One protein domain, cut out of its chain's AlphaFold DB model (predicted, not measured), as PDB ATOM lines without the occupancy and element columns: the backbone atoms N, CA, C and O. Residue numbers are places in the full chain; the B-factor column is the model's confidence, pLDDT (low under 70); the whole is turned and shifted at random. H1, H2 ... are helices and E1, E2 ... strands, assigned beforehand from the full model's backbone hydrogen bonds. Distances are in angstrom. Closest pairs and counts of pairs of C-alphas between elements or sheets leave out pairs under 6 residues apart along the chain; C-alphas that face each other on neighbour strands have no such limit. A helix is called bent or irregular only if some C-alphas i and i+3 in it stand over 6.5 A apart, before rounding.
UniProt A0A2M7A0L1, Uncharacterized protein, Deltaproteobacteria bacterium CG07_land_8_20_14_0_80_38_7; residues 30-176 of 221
ATOM      1  N   ILE A  30      29.752  50.799 -42.749       64.56
ATOM      2  CA  ILE A  30      29.552  51.359 -41.430       64.56
ATOM      3  C   ILE A  30      29.270  50.171 -40.509       64.56
ATOM      4  O   ILE A  30      28.315  49.424 -40.714       64.56
ATOM      5  N   VAL A  31      30.153  49.960 -39.540       65.12
ATOM      6  CA  VAL A  31      29.887  49.068 -38.409       65.12
ATOM      7  C   VAL A  31      29.339  49.986 -37.337       65.12
ATOM      8  O   VAL A  31      30.096  50.808 -36.824       65.12
ATOM      9  N   ILE A  32      28.032  49.933 -37.128       62.22
ATOM     10  CA  ILE A  32      27.342  50.717 -36.111       62.22
ATOM     11  C   ILE A  32      26.342  49.826 -35.406       62.22
ATOM     12  O   ILE A  32      25.772  48.909 -36.009       62.22
ATOM     13  N   ASP A  33      26.123  50.153 -34.149       63.41
ATOM     14  CA  ASP A  33      25.055  49.577 -33.361       63.41
ATOM     15  C   ASP A  33      23.728  50.289 -33.642       63.41
ATOM     16  O   ASP A  33      23.677  51.316 -34.324       63.41
ATOM     17  N   GLU A  34      22.626  49.712 -33.161       63.97
ATOM     18  CA  GLU A  34      21.282  50.256 -33.385       63.97
ATOM     19  C   GLU A  34      21.148  51.699 -32.873       63.97
ATOM     20  O   GLU A  34      20.587  52.555 -33.559       63.97
ATOM     21  N   ASP A  35      21.761  51.977 -31.723       68.12
ATOM     22  CA  ASP A  35      21.755  53.284 -31.063       68.12
ATOM     23  C   ASP A  35      22.586  54.348 -31.800       68.12
ATOM     24  O   ASP A  35      22.453  55.532 -31.518       68.12
ATOM     25  N   GLU A  36      23.437  53.939 -32.746       67.81
ATOM     26  CA  GLU A  36      24.302  54.826 -33.535       67.81
ATOM     27  C   GLU A  36      23.778  55.025 -34.972       67.81
ATOM     28  O   GLU A  36      24.451  55.619 -35.824       67.81
ATOM     29  N   MET A  37      22.577  54.510 -35.283       74.50
ATOM     30  CA  MET A  37      21.963  54.669 -36.607       74.50
ATOM     31  C   MET A  37      21.642  56.126 -36.948       74.50
ATOM     32  O   MET A  37      21.615  56.474 -38.128       74.50
ATOM     33  N   ASP A  38      21.439  56.989 -35.959       75.06
ATOM     34  CA  ASP A  38      21.195  58.424 -36.132       75.06
ATOM     35  C   ASP A  38      22.394  59.182 -36.738       75.06
ATOM     36  O   ASP A  38      22.217  60.220 -37.376       75.06
ATOM     37  N   LEU A  39      23.610  58.632 -36.627       76.00
ATOM     38  CA  LEU A  39      24.839  59.201 -37.196       76.00
ATOM     39  C   LEU A  39      24.932  59.056 -38.725       76.00
ATOM     40  O   LEU A  39      25.840  59.611 -39.358       76.00
ATOM     41  N   ILE A  40      24.030  58.287 -39.337       76.88
ATOM     42  CA  ILE A  40      24.004  58.044 -40.777       76.88
ATOM     43  C   ILE A  40      23.126  59.085 -41.480       76.88
ATOM     44  O   ILE A  40      21.964  59.293 -41.148       76.88
ATOM     45  N   ASP A  41      23.659  59.681 -42.552       82.00
ATOM     46  CA  ASP A  41      22.893  60.525 -43.479       82.00
ATOM     47  C   ASP A  41      21.961  59.662 -44.359       82.00
ATOM     48  O   ASP A  41      22.276  59.308 -45.506       82.00
ATOM     49  N   TRP A  42      20.809  59.289 -43.791       84.75
ATOM     50  CA  TRP A  42      19.812  58.414 -44.416       84.75
ATOM     51  C   TRP A  42      19.142  59.023 -45.653       84.75
ATOM     52  O   TRP A  42      18.714  58.288 -46.547       84.75
ATOM     53  N   ASP A  43      19.128  60.352 -45.787       81.44
ATOM     54  CA  ASP A  43      18.485  61.050 -46.907       81.44
ATOM     55  C   ASP A  43      19.096  60.693 -48.267       81.44
ATOM     56  O   ASP A  43      18.434  60.751 -49.317       81.44
ATOM     57  N   LYS A  44      20.376  60.317 -48.274       81.19
ATOM     58  CA  LYS A  44      21.116  59.968 -49.492       81.19
ATOM     59  C   LYS A  44      21.060  58.482 -49.825       81.19
ATOM     60  O   LYS A  44      21.606  58.080 -50.854       81.19
ATOM     61  N   VAL A  45      20.421  57.663 -48.995       84.50
ATOM     62  CA  VAL A  45      20.448  56.207 -49.125       84.50
ATOM     63  C   VAL A  45      19.375  55.719 -50.087       84.50
ATOM     64  O   VAL A  45      18.191  55.979 -49.914       84.50
ATOM     65  N   LYS A  46      19.786  54.987 -51.128       83.50
ATOM     66  CA  LYS A  46      18.852  54.374 -52.100       83.50
ATOM     67  C   LYS A  46      18.911  52.852 -52.126       83.50
ATOM     68  O   LYS A  46      17.953  52.205 -52.531       83.50
ATOM     69  N   HIS A  47      20.056  52.285 -51.778       82.62
ATOM     70  CA  HIS A  47      20.320  50.849 -51.801       82.62
ATOM     71  C   HIS A  47      21.257  50.533 -50.643       82.62
ATOM     72  O   HIS A  47      22.060  51.390 -50.268       82.62
ATOM     73  N   GLY A  48      21.203  49.313 -50.126       82.19
ATOM     74  CA  GLY A  48      22.183  48.868 -49.153       82.19
ATOM     75  C   GLY A  48      22.171  47.368 -48.919       82.19
ATOM     76  O   GLY A  48      21.328  46.628 -49.439       82.19
ATOM     77  N   CYS A  49      23.149  46.924 -48.143       83.94
ATOM     78  CA  CYS A  49      23.289  45.553 -47.697       83.94
ATOM     79  C   CYS A  49      23.608  45.530 -46.203       83.94
ATOM     80  O   CYS A  49      24.505  46.225 -45.743       83.94
ATOM     81  N   ILE A  50      22.871  44.715 -45.463       85.81
ATOM     82  CA  ILE A  50      23.093  44.405 -44.056       85.81
ATOM     83  C   ILE A  50      23.847  43.082 -44.024       85.81
ATOM     84  O   ILE A  50      23.425  42.124 -44.672       85.81
ATOM     85  N   TYR A  51      24.943  43.010 -43.291       84.44
ATOM     86  CA  TYR A  51      25.738  41.804 -43.126       84.44
ATOM     87  C   TYR A  51      25.781  41.390 -41.661       84.44
ATOM     88  O   TYR A  51      25.758  42.235 -40.771       84.44
ATOM     89  N   LEU A  52      25.867  40.082 -41.436       86.00
ATOM     90  CA  LEU A  52      25.979  39.463 -40.122       86.00
ATOM     91  C   LEU A  52      27.241  38.603 -40.080       86.00
ATOM     92  O   LEU A  52      27.455  37.791 -40.989       86.00
ATOM     93  N   ASP A  53      28.049  38.753 -39.035       86.31
ATOM     94  CA  ASP A  53      29.251  37.943 -38.813       86.31
ATOM     95  C   ASP A  53      29.057  36.781 -37.825       86.31
ATOM     96  O   ASP A  53      27.988  36.611 -37.240       86.31
ATOM     97  N   ILE A  54      30.089  35.939 -37.671       86.06
ATOM     98  CA  ILE A  54      30.072  34.791 -36.748       86.06
ATOM     99  C   ILE A  54      29.866  35.192 -35.288       86.06
ATOM    100  O   ILE A  54      29.531  34.317 -34.501       86.06
ATOM    101  N   TRP A  55      30.097  36.450 -34.915       85.44
ATOM    102  CA  TRP A  55      29.955  36.969 -33.552       85.44
ATOM    103  C   TRP A  55      28.590  37.619 -33.322       85.44
ATOM    104  O   TRP A  55      28.248  37.943 -32.192       85.44
ATOM    105  N   GLY A  56      27.791  37.766 -34.380       79.69
ATOM    106  CA  GLY A  56      26.485  38.403 -34.326       79.69
ATOM    107  C   GLY A  56      26.521  39.912 -34.553       79.69
ATOM    108  O   GLY A  56      25.467  40.538 -34.422       79.69
ATOM    109  N   ASN A  57      27.673  40.486 -34.923       81.06
ATOM    110  CA  ASN A  57      27.761  41.913 -35.215       81.06
ATOM    111  C   ASN A  57      27.124  42.226 -36.567       81.06
ATOM    112  O   ASN A  57      27.174  41.427 -37.515       81.06
ATOM    113  N   ILE A  58      26.569  43.429 -36.647       80.88
ATOM    114  CA  ILE A  58      25.898  43.955 -37.824       80.88
ATOM    115  C   ILE A  58      26.827  44.916 -38.553       80.88
ATOM    116  O   ILE A  58      27.431  45.809 -37.967       80.88
ATOM    117  N   HIS A  59      26.927  44.735 -39.865       81.69
ATOM    118  CA  HIS A  59      27.698  45.619 -40.730       81.69
ATOM    119  C   HIS A  59      26.772  46.152 -41.812       81.69
ATOM    120  O   HIS A  59      26.137  45.378 -42.529       81.69
ATOM    121  N   LEU A  60      26.696  47.468 -41.953       80.81
ATOM    122  CA  LEU A  60      25.864  48.126 -42.949       80.81
ATOM    123  C   LEU A  60      26.733  48.612 -44.097       80.81
ATOM    124  O   LEU A  60      27.683  49.360 -43.902       80.81
ATOM    125  N   GLU A  61      26.387  48.228 -45.318       81.56
ATOM    126  CA  GLU A  61      26.940  48.825 -46.522       81.56
ATOM    127  C   GLU A  61      25.876  49.644 -47.234       81.56
ATOM    128  O   GLU A  61      24.883  49.111 -47.731       81.56
ATOM    129  N   ILE A  62      26.094  50.949 -47.306       80.88
ATOM    130  CA  ILE A  62      25.104  51.905 -47.790       80.88
ATOM    131  C   ILE A  62      25.501  52.425 -49.170       80.88
ATOM    132  O   ILE A  62      26.676  52.586 -49.491       80.88
ATOM    133  N   ASN A  63      24.501  52.665 -50.020       76.56
ATOM    134  CA  ASN A  63      24.655  53.094 -51.411       76.56
ATOM    135  C   ASN A  63      25.487  52.143 -52.286       76.56
ATOM    136  O   ASN A  63      25.859  52.490 -53.411       76.56
ATOM    137  N   ASN A  64      25.697  50.906 -51.830       69.56
ATOM    138  CA  ASN A  64      26.151  49.817 -52.675       69.56
ATOM    139  C   ASN A  64      24.932  49.094 -53.265       69.56
ATOM    140  O   ASN A  64      23.998  48.713 -52.562       69.56
ATOM    141  N   LYS A  65      24.949  48.887 -54.584       59.69
ATOM    142  CA  LYS A  65      23.933  48.096 -55.295       59.69
ATOM    143  C   LYS A  65      24.015  46.601 -54.962       59.69
ATOM    144  O   LYS A  65      23.165  45.839 -55.416       59.69
ATOM    145  N   GLY A  66      25.044  46.187 -54.221       59.44
ATOM    146  CA  GLY A  66      25.289  44.809 -53.848       59.44
ATOM    147  C   GLY A  66      25.283  43.882 -55.066       59.44
ATOM    148  O   GLY A  66      25.861  44.180 -56.112       59.44
ATOM    149  N   TYR A  67      24.581  42.765 -54.921       55.66
ATOM    150  CA  TYR A  67      24.297  41.754 -55.931       55.66
ATOM    151  C   TYR A  67      22.848  41.927 -56.388       55.66
ATOM    152  O   TYR A  67      21.989  41.073 -56.195       55.66
ATOM    153  N   LEU A  68      22.569  43.053 -57.030       51.62
ATOM    154  CA  LEU A  68      21.514  43.062 -58.028       51.62
ATOM    155  C   LEU A  68      22.087  42.366 -59.265       51.62
ATOM    156  O   LEU A  68      23.007  42.921 -59.882       51.62
ATOM    157  N   PRO A  69      21.605  41.168 -59.652       46.12
ATOM    158  CA  PRO A  69      21.915  40.660 -60.972       46.12
ATOM    159  C   PRO A  69      21.371  41.710 -61.932       46.12
ATOM    160  O   PRO A  69      20.163  41.911 -62.024       46.12
ATOM    161  N   LYS A  70      22.251  42.441 -62.622       45.69
ATOM    162  CA  LYS A  70      21.806  43.162 -63.809       45.69
ATOM    163  C   LYS A  70      21.165  42.080 -64.685       45.69
ATOM    164  O   LYS A  70      21.908  41.187 -65.103       45.69
ATOM    165  N   PRO A  71      19.854  42.125 -64.990       40.72
ATOM    166  CA  PRO A  71      19.247  41.139 -65.886       40.72
ATOM    167  C   PRO A  71      19.959  41.116 -67.250       40.72
ATOM    168  O   PRO A  71      19.899  40.128 -67.966       40.72
ATOM    169  N   TYR A  72      20.709  42.176 -67.559       35.97
ATOM    170  CA  TYR A  72      21.522  42.339 -68.757       35.97
ATOM    171  C   TYR A  72      22.871  41.587 -68.764       35.97
ATOM    172  O   TYR A  72      23.439  41.442 -69.836       35.97
ATOM    173  N   ASN A  73      23.392  41.096 -67.623       35.59
ATOM    174  CA  ASN A  73      24.690  40.382 -67.565       35.59
ATOM    175  C   ASN A  73      24.594  38.909 -67.143       35.59
ATOM    176  O   ASN A  73      25.587  38.183 -67.173       35.59
ATOM    177  N   SER A  74      23.417  38.452 -66.732       45.41
ATOM    178  CA  SER A  74      23.152  37.051 -66.416       45.41
ATOM    179  C   SER A  74      22.151  36.523 -67.426       45.41
ATOM    180  O   SER A  74      21.055  37.061 -67.524       45.41
ATOM    181  N   ASN A  75      22.537  35.483 -68.170       51.53
ATOM    182  CA  ASN A  75      21.670  34.805 -69.131       51.53
ATOM    183  C   ASN A  75      20.277  34.589 -68.513       51.53
ATOM    184  O   ASN A  75      20.170  33.909 -67.488       51.53
ATOM    185  N   LEU A  76      19.235  35.159 -69.130       51.81
ATOM    186  CA  LEU A  76      17.846  35.037 -68.679       51.81
ATOM    187  C   LEU A  76      17.462  33.569 -68.457       51.81
ATOM    188  O   LEU A  76      16.728  33.269 -67.518       51.81
ATOM    189  N   TRP A  77      18.048  32.634 -69.216       52.19
ATOM    190  CA  TRP A  77      17.823  31.207 -69.009       52.19
ATOM    191  C   TRP A  77      18.304  30.692 -67.651       52.19
ATOM    192  O   TRP A  77      17.626  29.875 -67.033       52.19
ATOM    193  N   LYS A  78      19.433  31.195 -67.132       55.59
ATOM    194  CA  LYS A  78      19.885  30.854 -65.773       55.59
ATOM    195  C   LYS A  78      18.889  31.343 -64.724       55.59
ATOM    196  O   LYS A  78      18.714  30.680 -63.711       55.59
ATOM    197  N   ILE A  79      18.218  32.464 -64.984       57.06
ATOM    198  CA  ILE A  79      17.246  33.027 -64.052       57.06
ATOM    199  C   ILE A  79      15.880  32.325 -64.139       57.06
ATOM    200  O   ILE A  79      15.163  32.249 -63.144       57.06
ATOM    201  N   PHE A  80      15.511  31.789 -65.303       53.25
ATOM    202  CA  PHE A  80      14.238  31.085 -65.477       53.25
ATOM    203  C   PHE A  80      14.306  29.576 -65.192       53.25
ATOM    204  O   PHE A  80      13.318  29.036 -64.711       53.25
ATOM    205  N   VAL A  81      15.436  28.902 -65.446       54.38
ATOM    206  CA  VAL A  81      15.550  27.423 -65.358       54.38
ATOM    207  C   VAL A  81      16.465  26.935 -64.237       54.38
ATOM    208  O   VAL A  81      16.344  25.792 -63.820       54.38
ATOM    209  N   ARG A  82      17.372  27.775 -63.723       60.00
ATOM    210  CA  ARG A  82      18.376  27.383 -62.712       60.00
ATOM    211  C   ARG A  82      18.313  28.257 -61.463       60.00
ATOM    212  O   ARG A  82      19.331  28.725 -60.948       60.00
ATOM    213  N   GLN A  83      17.089  28.547 -61.030       59.59
ATOM    214  CA  GLN A  83      16.827  29.397 -59.868       59.59
ATOM    215  C   GLN A  83      17.466  28.820 -58.606       59.59
ATOM    216  O   GLN A  83      18.128  29.541 -57.869       59.59
ATOM    217  N   ASP A  84      17.329  27.515 -58.417       58.28
ATOM    218  CA  ASP A  84      17.957  26.702 -57.379       58.28
ATOM    219  C   ASP A  84      19.476  26.923 -57.283       58.28
ATOM    220  O   ASP A  84      19.983  27.274 -56.218       58.28
ATOM    221  N   LEU A  85      20.197  26.824 -58.403       64.75
ATOM    222  CA  LEU A  85      21.645  27.051 -58.443       64.75
ATOM    223  C   LEU A  85      21.995  28.510 -58.145       64.75
ATOM    224  O   LEU A  85      22.968  28.800 -57.451       64.75
ATOM    225  N   MET A  86      21.182  29.446 -58.637       65.38
ATOM    226  CA  MET A  86      21.371  30.864 -58.346       65.38
ATOM    227  C   MET A  86      21.216  31.156 -56.845       65.38
ATOM    228  O   MET A  86      22.004  31.932 -56.307       65.38
ATOM    229  N   TYR A  87      20.244  30.525 -56.177       63.78
ATOM    230  CA  TYR A  87      20.020  30.659 -54.736       63.78
ATOM    231  C   TYR A  87      21.089  29.960 -53.903       63.78
ATOM    232  O   TYR A  87      21.544  30.533 -52.916       63.78
ATOM    233  N   ALA A  88      21.549  28.779 -54.317       66.75
ATOM    234  CA  ALA A  88      22.645  28.084 -53.644       66.75
ATOM    235  C   ALA A  88      23.936  28.926 -53.637       66.75
ATOM    236  O   ALA A  88      24.670  28.961 -52.651       66.75
ATOM    237  N   GLU A  89      24.191  29.669 -54.717       69.38
ATOM    238  CA  GLU A  89      25.353  30.554 -54.829       69.38
ATOM    239  C   GLU A  89      25.135  31.951 -54.225       69.38
ATOM    240  O   GLU A  89      26.105  32.694 -54.037       69.38
ATOM    241  N   LEU A  90      23.886  32.338 -53.939       69.31
ATOM    242  CA  LEU A  90      23.522  33.686 -53.501       69.31
ATOM    243  C   LEU A  90      24.293  34.122 -52.244       69.31
ATOM    244  O   LEU A  90      24.906  35.191 -52.308       69.31
ATOM    245  N   PRO A  91      24.375  33.330 -51.152       71.75
ATOM    246  CA  PRO A  91      25.163  33.707 -49.980       71.75
ATOM    247  C   PRO A  91      26.619  34.017 -50.347       71.75
ATOM    248  O   PRO A  91      27.134  35.077 -50.011       71.75
ATOM    249  N   MET A  92      27.268  33.154 -51.133       73.56
ATOM    250  CA  MET A  92      28.674  33.336 -51.514       73.56
ATOM    251  C   MET A  92      28.887  34.582 -52.369       73.56
ATOM    252  O   MET A  92      29.884  35.280 -52.211       73.56
ATOM    253  N   LYS A  93      27.963  34.871 -53.289       70.19
ATOM    254  CA  LYS A  93      28.037  36.052 -54.158       70.19
ATOM    255  C   LYS A  93      27.795  37.345 -53.387       70.19
ATOM    256  O   LYS A  93      28.524  38.307 -53.611       70.19
ATOM    257  N   LEU A  94      26.825  37.354 -52.471       70.31
ATOM    258  CA  LEU A  94      26.557  38.486 -51.581       70.31
ATOM    259  C   LEU A  94      27.781  38.822 -50.726       70.31
ATOM    260  O   LEU A  94      28.161  39.985 -50.622       70.31
ATOM    261  N   LEU A  95      28.432  37.795 -50.181       69.19
ATOM    262  CA  LEU A  95      29.634  37.952 -49.368       69.19
ATOM    263  C   LEU A  95      30.854  38.367 -50.197       69.19
ATOM    264  O   LEU A  95      31.586  39.260 -49.789       69.19
ATOM    265  N   LYS A  96      31.051  37.799 -51.396       69.06
ATOM    266  CA  LYS A  96      32.115  38.226 -52.330       69.06
ATOM    267  C   LYS A  96      31.953  39.673 -52.803       69.06
ATOM    268  O   LYS A  96      32.947  40.311 -53.143       69.06
ATOM    269  N   ALA A  97      30.721  40.176 -52.882       63.38
ATOM    270  CA  ALA A  97      30.455  41.568 -53.246       63.38
ATOM    271  C   ALA A  97      30.908  42.554 -52.156       63.38
ATOM    272  O   ALA A  97      31.160  43.719 -52.462       63.38
ATOM    273  N   CYS A  98      31.060  42.079 -50.919       61.00
ATOM    274  CA  CYS A  98      31.591  42.858 -49.818       61.00
ATOM    275  C   CYS A  98      33.124  42.959 -49.964       61.00
ATOM    276  O   CYS A  98      33.856  41.979 -49.832       61.00
ATOM    277  N   LYS A  99      33.621  44.147 -50.336       52.84
ATOM    278  CA  LYS A  99      35.026  44.373 -50.741       52.84
ATOM    279  C   LYS A  99      35.982  44.745 -49.592       52.84
ATOM    280  O   LYS A  99      37.157  45.003 -49.861       52.84
ATOM    281  N   SER A 100      35.524  44.828 -48.342       50.56
ATOM    282  CA  SER A 100      36.347  45.252 -47.192       50.56
ATOM    283  C   SER A 100      36.808  44.063 -46.331       50.56
ATOM    284  O   SER A 100      36.374  42.941 -46.530       50.56
ATOM    285  N   LYS A 101      37.747  44.270 -45.400       49.31
ATOM    286  CA  LYS A 101      38.198  43.280 -44.399       49.31
ATOM    287  C   LYS A 101      37.871  43.846 -43.012       49.31
ATOM    288  O   LYS A 101      38.668  44.620 -42.495       49.31
ATOM    289  N   PRO A 102      36.664  43.572 -42.503       51.06
ATOM    290  CA  PRO A 102      36.490  42.559 -41.446       51.06
ATOM    291  C   PRO A 102      35.728  41.310 -41.938       51.06
ATOM    292  O   PRO A 102      35.504  40.353 -41.210       51.06
ATOM    293  N   VAL A 103      35.385  41.303 -43.224       58.50
ATOM    294  CA  VAL A 103      34.377  40.484 -43.915       58.50
ATOM    295  C   VAL A 103      34.692  38.988 -44.005       58.50
ATOM    296  O   VAL A 103      33.850  38.214 -44.462       58.50
ATOM    297  N   SER A 104      35.878  38.528 -43.576       65.75
ATOM    298  CA  SER A 104      36.164  37.089 -43.621       65.75
ATOM    299  C   SER A 104      35.104  36.326 -42.848       65.75
ATOM    300  O   SER A 104      34.588  35.350 -43.382       65.75
ATOM    301  N   ASP A 105      34.713  36.832 -41.684       79.75
ATOM    302  CA  ASP A 105      33.864  36.150 -40.715       79.75
ATOM    303  C   ASP A 105      32.358  36.371 -40.950       79.75
ATOM    304  O   ASP A 105      31.544  36.017 -40.106       79.75
ATOM    305  N   LEU A 106      31.948  36.901 -42.106       84.38
ATOM    306  CA  LEU A 106      30.527  37.006 -42.431       84.38
ATOM    307  C   LEU A 106      29.871  35.633 -42.618       84.38
ATOM    308  O   LEU A 106      30.437  34.741 -43.259       84.38
ATOM    309  N   ILE A 107      28.641  35.503 -42.120       85.50
ATOM    310  CA  ILE A 107      27.795  34.314 -42.276       85.50
ATOM    311  C   ILE A 107      26.456  34.595 -42.949       85.50
ATOM    312  O   ILE A 107      25.828  33.661 -43.447       85.50
ATOM    313  N   GLY A 108      26.013  35.851 -42.971       86.00
ATOM    314  CA  GLY A 108      24.717  36.237 -43.514       86.00
ATOM    315  C   GLY A 108      24.745  37.616 -44.156       86.00
ATOM    316  O   GLY A 108      25.555  38.466 -43.794       86.00
ATOM    317  N   ALA A 109      23.861  37.830 -45.125       85.19
ATOM    318  CA  ALA A 109      23.687  39.110 -45.793       85.19
ATOM    319  C   ALA A 109      22.231  39.307 -46.227       85.19
ATOM    320  O   ALA A 109      21.590  38.354 -46.669       85.19
ATOM    321  N   ARG A 110      21.728  40.541 -46.161       83.56
ATOM    322  CA  ARG A 110      20.411  40.949 -46.656       83.56
ATOM    323  C   ARG A 110      20.499  42.270 -47.410       83.56
ATOM    324  O   ARG A 110      20.990  43.259 -46.886       83.56
ATOM    325  N   GLN A 111      19.973  42.298 -48.627       82.50
ATOM    326  CA  GLN A 111      19.922  43.491 -49.470       82.50
ATOM    327  C   GLN A 111      18.571  44.173 -49.429       82.50
ATOM    328  O   GLN A 111      17.532  43.512 -49.355       82.50
ATOM    329  N   PHE A 112      18.601  45.491 -49.583       84.56
ATOM    330  CA  PHE A 112      17.408  46.310 -49.674       84.56
ATOM    331  C   PHE A 112      17.558  47.437 -50.696       84.56
ATOM    332  O   PHE A 112      18.655  47.910 -51.005       84.56
ATOM    333  N   ILE A 113      16.412  47.865 -51.217       85.56
ATOM    334  CA  ILE A 113      16.256  48.996 -52.125       85.56
ATOM    335  C   ILE A 113      15.229  49.934 -51.509       85.56
ATOM    336  O   ILE A 113      14.158  49.496 -51.093       85.56
ATOM    337  N   TYR A 114      15.537  51.224 -51.485       88.19
ATOM    338  CA  TYR A 114      14.632  52.260 -51.022       88.19
ATOM    339  C   TYR A 114      14.192  53.159 -52.179       88.19
ATOM    340  O   TYR A 114      14.987  53.861 -52.811       88.19
ATOM    341  N   LEU A 115      12.891  53.133 -52.464       86.25
ATOM    342  CA  LEU A 115      12.248  53.936 -53.496       86.25
ATOM    343  C   LEU A 115      11.718  55.237 -52.886       86.25
ATOM    344  O   LEU A 115      10.548  55.332 -52.517       86.25
ATOM    345  N   ARG A 116      12.584  56.254 -52.807       85.38
ATOM    346  CA  ARG A 116      12.298  57.543 -52.145       85.38
ATOM    347  C   ARG A 116      11.038  58.255 -52.653       85.38
ATOM    348  O   ARG A 116      10.309  58.816 -51.844       85.38
ATOM    349  N   SER A 117      10.748  58.214 -53.958       87.06
ATOM    350  CA  SER A 117       9.581  58.899 -54.548       87.06
ATOM    351  C   SER A 117       8.244  58.416 -53.983       87.06
ATOM    352  O   SER A 117       7.298  59.191 -53.899       87.06
ATOM    353  N   ILE A 118       8.178  57.149 -53.578       86.62
ATOM    354  CA  ILE A 118       6.982  56.522 -53.004       86.62
ATOM    355  C   ILE A 118       7.187  56.097 -51.543       86.62
ATOM    356  O   ILE A 118       6.283  55.518 -50.950       86.62
ATOM    357  N   ARG A 119       8.355  56.408 -50.961       89.69
ATOM    358  CA  ARG A 119       8.780  56.035 -49.602       89.69
ATOM    359  C   ARG A 119       8.588  54.537 -49.324       89.69
ATOM    360  O   ARG A 119       8.045  54.155 -48.292       89.69
ATOM    361  N   THR A 120       9.035  53.691 -50.250       87.88
ATOM    362  CA  THR A 120       8.846  52.232 -50.168       87.88
ATOM    363  C   THR A 120      10.170  51.498 -50.016       87.88
ATOM    364  O   THR A 120      11.080  51.692 -50.822       87.88
ATOM    365  N   LEU A 121      10.244  50.599 -49.035       87.94
ATOM    366  CA  LEU A 121      11.343  49.657 -48.855       87.94
ATOM    367  C   LEU A 121      11.046  48.323 -49.559       87.94
ATOM    368  O   LEU A 121      10.004  47.697 -49.355       87.94
ATOM    369  N   LEU A 122      11.997  47.870 -50.371       80.88
ATOM    370  CA  LEU A 122      11.981  46.585 -51.062       80.88
ATOM    371  C   LEU A 122      13.181  45.737 -50.602       80.88
ATOM    372  O   LEU A 122      14.295  45.950 -51.091       80.88
ATOM    373  N   PRO A 123      13.019  44.781 -49.673       66.31
ATOM    374  CA  PRO A 123      13.999  43.719 -49.469       66.31
ATOM    375  C   PRO A 123      14.166  42.907 -50.751       66.31
ATOM    376  O   PRO A 123      13.193  42.449 -51.344       66.31
ATOM    377  N   SER A 124      15.413  42.720 -51.167       66.88
ATOM    378  CA  SER A 124      15.730  41.994 -52.396       66.88
ATOM    379  C   SER A 124      16.067  40.538 -52.097       66.88
ATOM    380  O   SER A 124      15.306  39.633 -52.415       66.88
ATOM    381  N   ASN A 125      17.216  40.315 -51.467       71.88
ATOM    382  CA  ASN A 125      17.837  39.007 -51.356       71.88
ATOM    383  C   ASN A 125      18.396  38.831 -49.953       71.88
ATOM    384  O   ASN A 125      18.979  39.763 -49.401       71.88
ATOM    385  N   VAL A 126      18.265  37.631 -49.402       77.88
ATOM    386  CA  VAL A 126      18.927  37.227 -48.164       77.88
ATOM    387  C   VAL A 126      19.677  35.930 -48.420       77.88
ATOM    388  O   VAL A 126      19.162  35.019 -49.063       77.88
ATOM    389  N   GLY A 127      20.917  35.866 -47.960       79.12
ATOM    390  CA  GLY A 127      21.757  34.689 -48.088       79.12
ATOM    391  C   GLY A 127      22.445  34.401 -46.770       79.12
ATOM    392  O   GLY A 127      23.022  35.302 -46.170       79.12
ATOM    393  N   ILE A 128      22.383  33.146 -46.336       84.56
ATOM    394  CA  ILE A 128      23.032  32.661 -45.119       84.56
ATOM    395  C   ILE A 128      23.865  31.446 -45.493       84.56
ATOM    396  O   ILE A 128      23.408  30.580 -46.239       84.56
ATOM    397  N   LEU A 129      25.102  31.402 -45.010       85.00
ATOM    398  CA  LEU A 129      26.023  30.308 -45.281       85.00
ATOM    399  C   LEU A 129      25.441  28.970 -44.808       85.00
ATOM    400  O   LEU A 129      24.792  28.877 -43.758       85.00
ATOM    401  N   SER A 130      25.669  27.912 -45.588       84.94
ATOM    402  CA  SER A 130      25.298  26.558 -45.172       84.94
ATOM    403  C   SER A 130      26.142  26.122 -43.973       84.94
ATOM    404  O   SER A 130      27.229  26.655 -43.724       84.94
ATOM    405  N   TRP A 131      25.631  25.161 -43.207       88.19
ATOM    406  CA  TRP A 131      26.344  24.660 -42.037       88.19
ATOM    407  C   TRP A 131      27.648  23.957 -42.424       88.19
ATOM    408  O   TRP A 131      28.683  24.184 -41.805       88.19
ATOM    409  N   GLU A 132      27.625  23.191 -43.512       88.19
ATOM    410  CA  GLU A 132      28.792  22.508 -44.074       88.19
ATOM    411  C   GLU A 132      29.901  23.507 -44.423       88.19
ATOM    412  O   GLU A 132      31.081  23.252 -44.179       88.19
ATOM    413  N   TYR A 133      29.525  24.676 -44.947       85.50
ATOM    414  CA  TYR A 133      30.481  25.721 -45.284       85.50
ATOM    415  C   TYR A 133      31.030  26.451 -44.049       85.50
ATOM    416  O   TYR A 133      32.203  26.809 -44.003       85.50
ATOM    417  N   ILE A 134      30.213  26.652 -43.013       85.94
ATOM    418  CA  ILE A 134      30.676  27.199 -41.725       85.94
ATOM    419  C   ILE A 134      31.698  26.250 -41.082       85.94
ATOM    420  O   ILE A 134      32.755  26.694 -40.624       85.94
ATOM    421  N   LYS A 135      31.426  24.940 -41.128       88.94
ATOM    422  CA  LYS A 135      32.341  23.892 -40.663       88.94
ATOM    423  C   LYS A 135      33.656  23.880 -41.427       88.94
ATOM    424  O   LYS A 135      34.718  23.881 -40.806       88.94
ATOM    425  N   SER A 136      33.612  23.924 -42.760       87.81
ATOM    426  CA  SER A 136      34.826  23.882 -43.588       87.81
ATOM    427  C   SER A 136      35.748  25.086 -43.367       87.81
ATOM    428  O   SER A 136      36.963  24.964 -43.507       87.81
ATOM    429  N   ARG A 137      35.201  26.235 -42.950       85.12
ATOM    430  CA  ARG A 137      35.983  27.424 -42.565       85.12
ATOM    431  C   ARG A 137      36.508  27.390 -41.127       85.12
ATOM    432  O   ARG A 137      37.197  28.323 -40.715       85.12
ATOM    433  N   GLY A 138      36.200  26.341 -40.362       88.38
ATOM    434  CA  GLY A 138      36.636  26.180 -38.976       88.38
ATOM    435  C   GLY A 138      35.985  27.171 -38.012       88.38
ATOM    436  O   GLY A 138      36.563  27.480 -36.973       88.38
ATOM    437  N   TYR A 139      34.806  27.698 -38.343       87.75
ATOM    438  CA  TYR A 139      34.163  28.742 -37.541       87.75
ATOM    439  C   TYR A 139      33.664  28.255 -36.193       87.75
ATOM    440  O   TYR A 139      33.725  29.018 -35.239       87.75
ATOM    441  N   GLU A 140      33.305  26.977 -36.075       89.88
ATOM    442  CA  GLU A 140      32.994  26.351 -34.783       89.88
ATOM    443  C   GLU A 140      34.184  26.416 -33.810       89.88
ATOM    444  O   GLU A 140      33.994  26.542 -32.607       89.88
ATOM    445  N   LYS A 141      35.423  26.379 -34.327       89.44
ATOM    446  CA  LYS A 141      36.638  26.504 -33.505       89.44
ATOM    447  C   LYS A 141      36.923  27.948 -33.100       89.44
ATOM    448  O   LYS A 141      37.590  28.170 -32.098       89.44
ATOM    449  N   LYS A 142      36.466  28.920 -33.898       86.94
ATOM    450  CA  LYS A 142      36.623  30.350 -33.606       86.94
ATOM    451  C   LYS A 142      35.561  30.845 -32.629       86.94
ATOM    452  O   LYS A 142      35.897  31.584 -31.716       86.94
ATOM    453  N   ASN A 143      34.305  30.451 -32.840       84.38
ATOM    454  CA  ASN A 143      33.178  30.805 -31.990       84.38
ATOM    455  C   ASN A 143      32.307  29.560 -31.714       84.38
ATOM    456  O   ASN A 143      31.635  29.085 -32.638       84.38
ATOM    457  N   PRO A 144      32.246  29.066 -30.459       87.62
ATOM    458  CA  PRO A 144      31.408  27.920 -30.105       87.62
ATOM    459  C   PRO A 144      29.904  28.185 -30.296       87.62
ATOM    460  O   PRO A 144      29.141  27.244 -30.499       87.62
ATOM    461  N   TYR A 145      29.475  29.450 -30.311       89.88
ATOM    462  CA  TYR A 145      28.073  29.854 -30.469       89.88
ATOM    463  C   TYR A 145      27.667  30.125 -31.925       89.88
ATOM    464  O   TYR A 145      26.532  30.521 -32.188       89.88
ATOM    465  N   VAL A 146      28.551  29.902 -32.909       85.75
ATOM    466  CA  VAL A 146      28.267  30.220 -34.325       85.75
ATOM    467  C   VAL A 146      27.022  29.503 -34.866       85.75
ATOM    468  O   VAL A 146      26.325  30.034 -35.732       85.75
ATOM    469  N   GLY A 147      26.710  28.312 -34.344       84.62
ATOM    470  CA  GLY A 147      25.490  27.577 -34.687       84.62
ATOM    471  C   GLY A 147      24.220  28.329 -34.292       84.62
ATOM    472  O   GLY A 147      23.280  28.397 -35.086       84.62
ATOM    473  N   ASP A 148      24.217  28.952 -33.114       86.25
ATOM    474  CA  ASP A 148      23.094  29.754 -32.634       86.25
ATOM    475  C   ASP A 148      23.002  31.070 -33.405       86.25
ATOM    476  O   ASP A 148      21.935  31.393 -33.927       86.25
ATOM    477  N   VAL A 149      24.127  31.769 -33.609       83.75
ATOM    478  CA  VAL A 149      24.157  32.998 -34.427       83.75
ATOM    479  C   VAL A 149      23.572  32.730 -35.817       83.75
ATOM    480  O   VAL A 149      22.704  33.465 -36.287       83.75
ATOM    481  N   ARG A 150      23.964  31.621 -36.456       86.31
ATOM    482  CA  ARG A 150      23.407  31.196 -37.745       86.31
ATOM    483  C   ARG A 150      21.917  30.859 -37.659       86.31
ATOM    484  O   ARG A 150      21.171  31.220 -38.570       86.31
ATOM    485  N   ARG A 151      21.474  30.159 -36.608       83.75
ATOM    486  CA  ARG A 151      20.063  29.779 -36.415       83.75
ATOM    487  C   ARG A 151      19.153  31.010 -36.392       83.75
ATOM    488  O   ARG A 151      18.086  30.970 -37.000       83.75
ATOM    489  N   TYR A 152      19.597  32.101 -35.769       85.31
ATOM    490  CA  TYR A 152      18.833  33.351 -35.652       85.31
ATOM    491  C   TYR A 152      19.163  34.400 -36.723       85.31
ATOM    492  O   TYR A 152      18.558  35.471 -36.751       85.31
ATOM    493  N   ALA A 153      20.083  34.106 -37.644       84.75
ATOM    494  CA  ALA A 153      20.592  35.082 -38.600       84.75
ATOM    495  C   ALA A 153      19.508  35.673 -39.522       84.75
ATOM    496  O   ALA A 153      19.536  36.868 -39.810       84.75
ATOM    497  N   PHE A 154      18.529  34.872 -39.961       81.75
ATOM    498  CA  PHE A 154      17.415  35.366 -40.786       81.75
ATOM    499  C   PHE A 154      16.584  36.432 -40.068       81.75
ATOM    500  O   PHE A 154      16.253  37.455 -40.671       81.75
ATOM    501  N   GLU A 155      16.258  36.170 -38.802       82.06
ATOM    502  CA  GLU A 155      15.436  37.025 -37.946       82.06
ATOM    503  C   GLU A 155      16.193  38.292 -37.559       82.06
ATOM    504  O   GLU A 155      15.680  39.387 -37.764       82.06
ATOM    505  N   ARG A 156      17.461  38.166 -37.149       83.19
ATOM    506  CA  ARG A 156      18.348  39.313 -36.888       83.19
ATOM    507  C   ARG A 156      18.457  40.238 -38.098       83.19
ATOM    508  O   ARG A 156      18.207  41.431 -37.985       83.19
ATOM    509  N   LEU A 157      18.767  39.695 -39.279       85.62
ATOM    510  CA  LEU A 157      18.868  40.491 -40.507       85.62
ATOM    511  C   LEU A 157      17.546  41.178 -40.875       85.62
ATOM    512  O   LEU A 157      17.561  42.210 -41.541       85.62
ATOM    513  N   PHE A 158      16.407  40.593 -40.501       85.00
ATOM    514  CA  PHE A 158      15.103  41.210 -40.706       85.00
ATOM    515  C   PHE A 158      14.817  42.317 -39.695       85.00
ATOM    516  O   PHE A 158      14.430  43.394 -40.127       85.00
ATOM    517  N   GLY A 159      15.048  42.085 -38.400       83.69
ATOM    518  CA  GLY A 159      14.869  43.107 -37.365       83.69
ATOM    519  C   GLY A 159      15.673  44.367 -37.681       83.69
ATOM    520  O   GLY A 159      15.119  45.456 -37.725       83.69
ATOM    521  N   ILE A 160      16.942  44.210 -38.072       86.06
ATOM    522  CA  ILE A 160      17.771  45.348 -38.501       86.06
ATOM    523  C   ILE A 160      17.200  46.038 -39.742       86.06
ATOM    524  O   ILE A 160      17.225  47.261 -39.834       86.06
ATOM    525  N   LEU A 161      16.681  45.282 -40.713       87.25
ATOM    526  CA  LEU A 161      16.058  45.888 -41.888       87.25
ATOM    527  C   LEU A 161      14.820  46.715 -41.514       87.25
ATOM    528  O   LEU A 161      14.576  47.749 -42.135       87.25
ATOM    529  N   ASP A 162      14.050  46.254 -40.534       86.56
ATOM    530  CA  ASP A 162      12.864  46.938 -40.033       86.56
ATOM    531  C   ASP A 162      13.220  48.280 -39.382       86.56
ATOM    532  O   ASP A 162      12.620  49.302 -39.710       86.56
ATOM    533  N   VAL A 163      14.280  48.306 -38.569       86.62
ATOM    534  CA  VAL A 163      14.834  49.541 -37.989       86.62
ATOM    535  C   VAL A 163      15.333  50.485 -39.088       86.62
ATOM    536  O   VAL A 163      14.956  51.656 -39.137       86.62
ATOM    537  N   VAL A 164      16.113  49.968 -40.045       87.62
ATOM    538  CA  VAL A 164      16.607  50.744 -41.197       87.62
ATOM    539  C   VAL A 164      15.456  51.370 -41.994       87.62
ATOM    540  O   VAL A 164      15.586  52.485 -42.499       87.62
ATOM    541  N   ALA A 165      14.313  50.691 -42.110       89.25
ATOM    542  CA  ALA A 165      13.144  51.222 -42.807       89.25
ATOM    543  C   ALA A 165      12.609  52.511 -42.163       89.25
ATOM    544  O   ALA A 165      12.266  53.452 -42.885       89.25
ATOM    545  N   ILE A 166      12.573  52.562 -40.826       88.44
ATOM    546  CA  ILE A 166      12.123  53.726 -40.052       88.44
ATOM    547  C   ILE A 166      13.059  54.908 -40.307       88.44
ATOM    548  O   ILE A 166      12.598  55.989 -40.674       88.44
ATOM    549  N   TYR A 167      14.373  54.686 -40.220       88.12
ATOM    550  CA  TYR A 167      15.380  55.723 -40.459       88.12
ATOM    551  C   TYR A 167      15.388  56.255 -41.898       88.12
ATOM    552  O   TYR A 167      15.575  57.447 -42.129       88.12
ATOM    553  N   LEU A 168      15.107  55.401 -42.887       88.56
ATOM    554  CA  LEU A 168      14.904  55.833 -44.276       88.56
ATOM    555  C   LEU A 168      13.623  56.667 -44.464       88.56
ATOM    556  O   LEU A 168      13.393  57.232 -45.540       88.56
ATOM    557  N   GLY A 169      12.750  56.707 -43.457       89.88
ATOM    558  CA  GLY A 169      11.425  57.294 -43.540       89.88
ATOM    559  C   GLY A 169      10.515  56.514 -44.483       89.88
ATOM    560  O   GLY A 169       9.711  57.129 -45.190       89.88
ATOM    561  N   ALA A 170      10.635  55.188 -44.556       90.88
ATOM    562  CA  ALA A 170       9.692  54.377 -45.315       90.88
ATOM    563  C   ALA A 170       8.263  54.568 -44.772       90.88
ATOM    564  O   ALA A 170       8.061  54.788 -43.588       90.88
ATOM    565  N   LYS A 171       7.269  54.521 -45.659       91.50
ATOM    566  CA  LYS A 171       5.842  54.399 -45.315       91.50
ATOM    567  C   LYS A 171       5.353  52.963 -45.475       91.50
ATOM    568  O   LYS A 171       4.388  52.551 -44.841       91.50
ATOM    569  N   THR A 172       6.011  52.210 -46.356       88.19
ATOM    570  CA  THR A 172       5.614  50.850 -46.715       88.19
ATOM    571  C   THR A 172       6.848  49.981 -46.931       88.19
ATOM    572  O   THR A 172       7.791  50.408 -47.598       88.19
ATOM    573  N   GLY A 173       6.826  48.743 -46.438       87.38
ATOM    574  CA  GLY A 173       7.820  47.709 -46.737       87.38
ATOM    575  C   GLY A 173       7.173  46.451 -47.312       87.38
ATOM    576  O   GLY A 173       6.104  46.059 -46.854       87.38
ATOM    577  N   TYR A 174       7.804  45.817 -48.305       82.69
ATOM    578  CA  TYR A 174       7.296  44.586 -48.934       82.69
ATOM    579  C   TYR A 174       8.204  43.384 -48.677       82.69
ATOM    580  O   TYR A 174       9.256  43.278 -49.285       82.69
ATOM    581  N   PHE A 175       7.780  42.420 -47.871       79.75
ATOM    582  CA  PHE A 175       8.606  41.307 -47.408       79.75
ATOM    583  C   PHE A 175       8.160  39.956 -47.993       79.75
ATOM    584  O   PHE A 175       7.070  39.475 -47.684       79.75
ATOM    585  N   PRO A 176       8.974  39.291 -48.831       69.94
ATOM    586  CA  PRO A 176       8.652  37.955 -49.334       69.94
ATOM    587  C   PRO A 176       8.793  36.861 -48.248       69.94
ATOM    588  O   PRO A 176       9.799  36.804 -47.535       69.94
TER     589      PRO A 176
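AT A GLANCE: This is residues 30 to 176 of the 221 residues of an uncharacterized protein of Deltaproteobacteria bacterium CG07_land_8_20_14_0_80_38_7 (UniProt A0A2M7A0L1). A twisted sheet of five strands curls round one long, kinked helix, H6, while H3 crosses the sheet's other face and leads out to H2 on an arm whose residues 72 to 77 and 80 to 85 stick out. Small helices sit near the two ends of H6: H5 at its beginning, with H4 close by, and H1 at its last turns. The printed part has 147 residues with six named helices and five named strands, in the order H1 E1 E2 H2 H3 E3 E4 H4 H5 H6 E5, and its class is mixed, helices and strands. The sheet order is E2 E1 E3 E4 E5, mixed, with E5 parallel to E4 and the other neighbours antiparallel. The whole is compact, with a radius of gyration of the C-alphas of 15.6 A, and spans 45 by 43 by 26 A.

HOW THE PARTS SIT: The sheet runs from edge strand E2, residues 58 to 62, through E1, residues 47 to 53, E3, residues 106 to 115, and E4, residues 120 to 128, to edge strand E5, residues 172 to 176. E1 and E2 form a hairpin, with N 49 and O 61 2.8 A apart. E1 and E3 are antiparallel at 162 degrees, with N 50 and O 110 2.8 A apart. E3 and E4 form the second hairpin, with N 111 and O 125 2.8 A apart. E4 and E5 are parallel at 30 degrees, with N 121 and O 172 2.8 A apart. H6, residues 146 to 167, is on the sheet, which curls round it; its closest C-alphas to E3 are those of Leu 157 and Arg 110, 6.4 A. H3, residues 83 to 97, is on the opposite face, at a height over the sheet of 7.8 A, in an arrangement of three layers, with helices on both faces. It runs across the strands, at 85 degrees to E4 on the local plane, and its closest C-alphas to E4 are those of Pro 91 and Gly 127, 4.0 A. H2, residues 76 to 81, is close to H3 but not clearly touching, with the C-alphas of Ile 79 and Met 86 7.4 A apart. E2, H2, H3 and E3 make a split strand-helix-strand unit, two strands running the same way with E1 between them, and its crossover is right-handed. H4, residues 131 to 136, only grazes the sheet, with residues 131 to 134. H5, residues 139 to 142, and H6 only just touch, only at the corner, with 3 pairs of C-alphas within 8 A, the closest being Glu 140 and Val 146, 6.1 A. E4, H4, H5, H6 and E5 make a strand-helix-strand unit, two parallel neighbour strands with helices between. H1, residues 34 to 39, touches residues 160 to 167 of H6 alone, closest at the C-alphas of Met 37 and Tyr 167, 7.7 A. Every O i to N i+4 pair is within hydrogen-bond range in H2 and H4, against 9 of 11 in H3, 16 of 18 in H6 and 0 of 2 in H1, where 2 of 3 O i to N i+3 pairs are; H5 is too short for an O i to N i+4 pair.

IN THESE COORDINATES: E3 measures 27.3 A from C-alpha 106 at (30.527, 37.006, -42.431) to C-alpha 115, E4 24.7 A and E1 20.4 A. H6 measures 29.2 A, with a kink of 53 degrees near residue 153, and H3 19.4 A. H1, H3 and H6 are irregular: C-alphas 35 and 38 are 7.2 A apart, 88 and 91 7.2 A, and 151 and 154 7.6 A. H1 begins at C-alpha 34, (21.282, 50.256, -33.385), and E5 ends at C-alpha 176, (8.652, 37.955, -49.334).

THE WHOLE: The two C-alphas farthest apart, those of Ser 117 and Lys 141, are 47.2 A apart. The printed part has no cut, and its one long link is E2 to H2, 13 residues. The mean pLDDT of the printed part is 75.9, and 47 residues are under 70, among them residues 64 to 90 and 95 to 104.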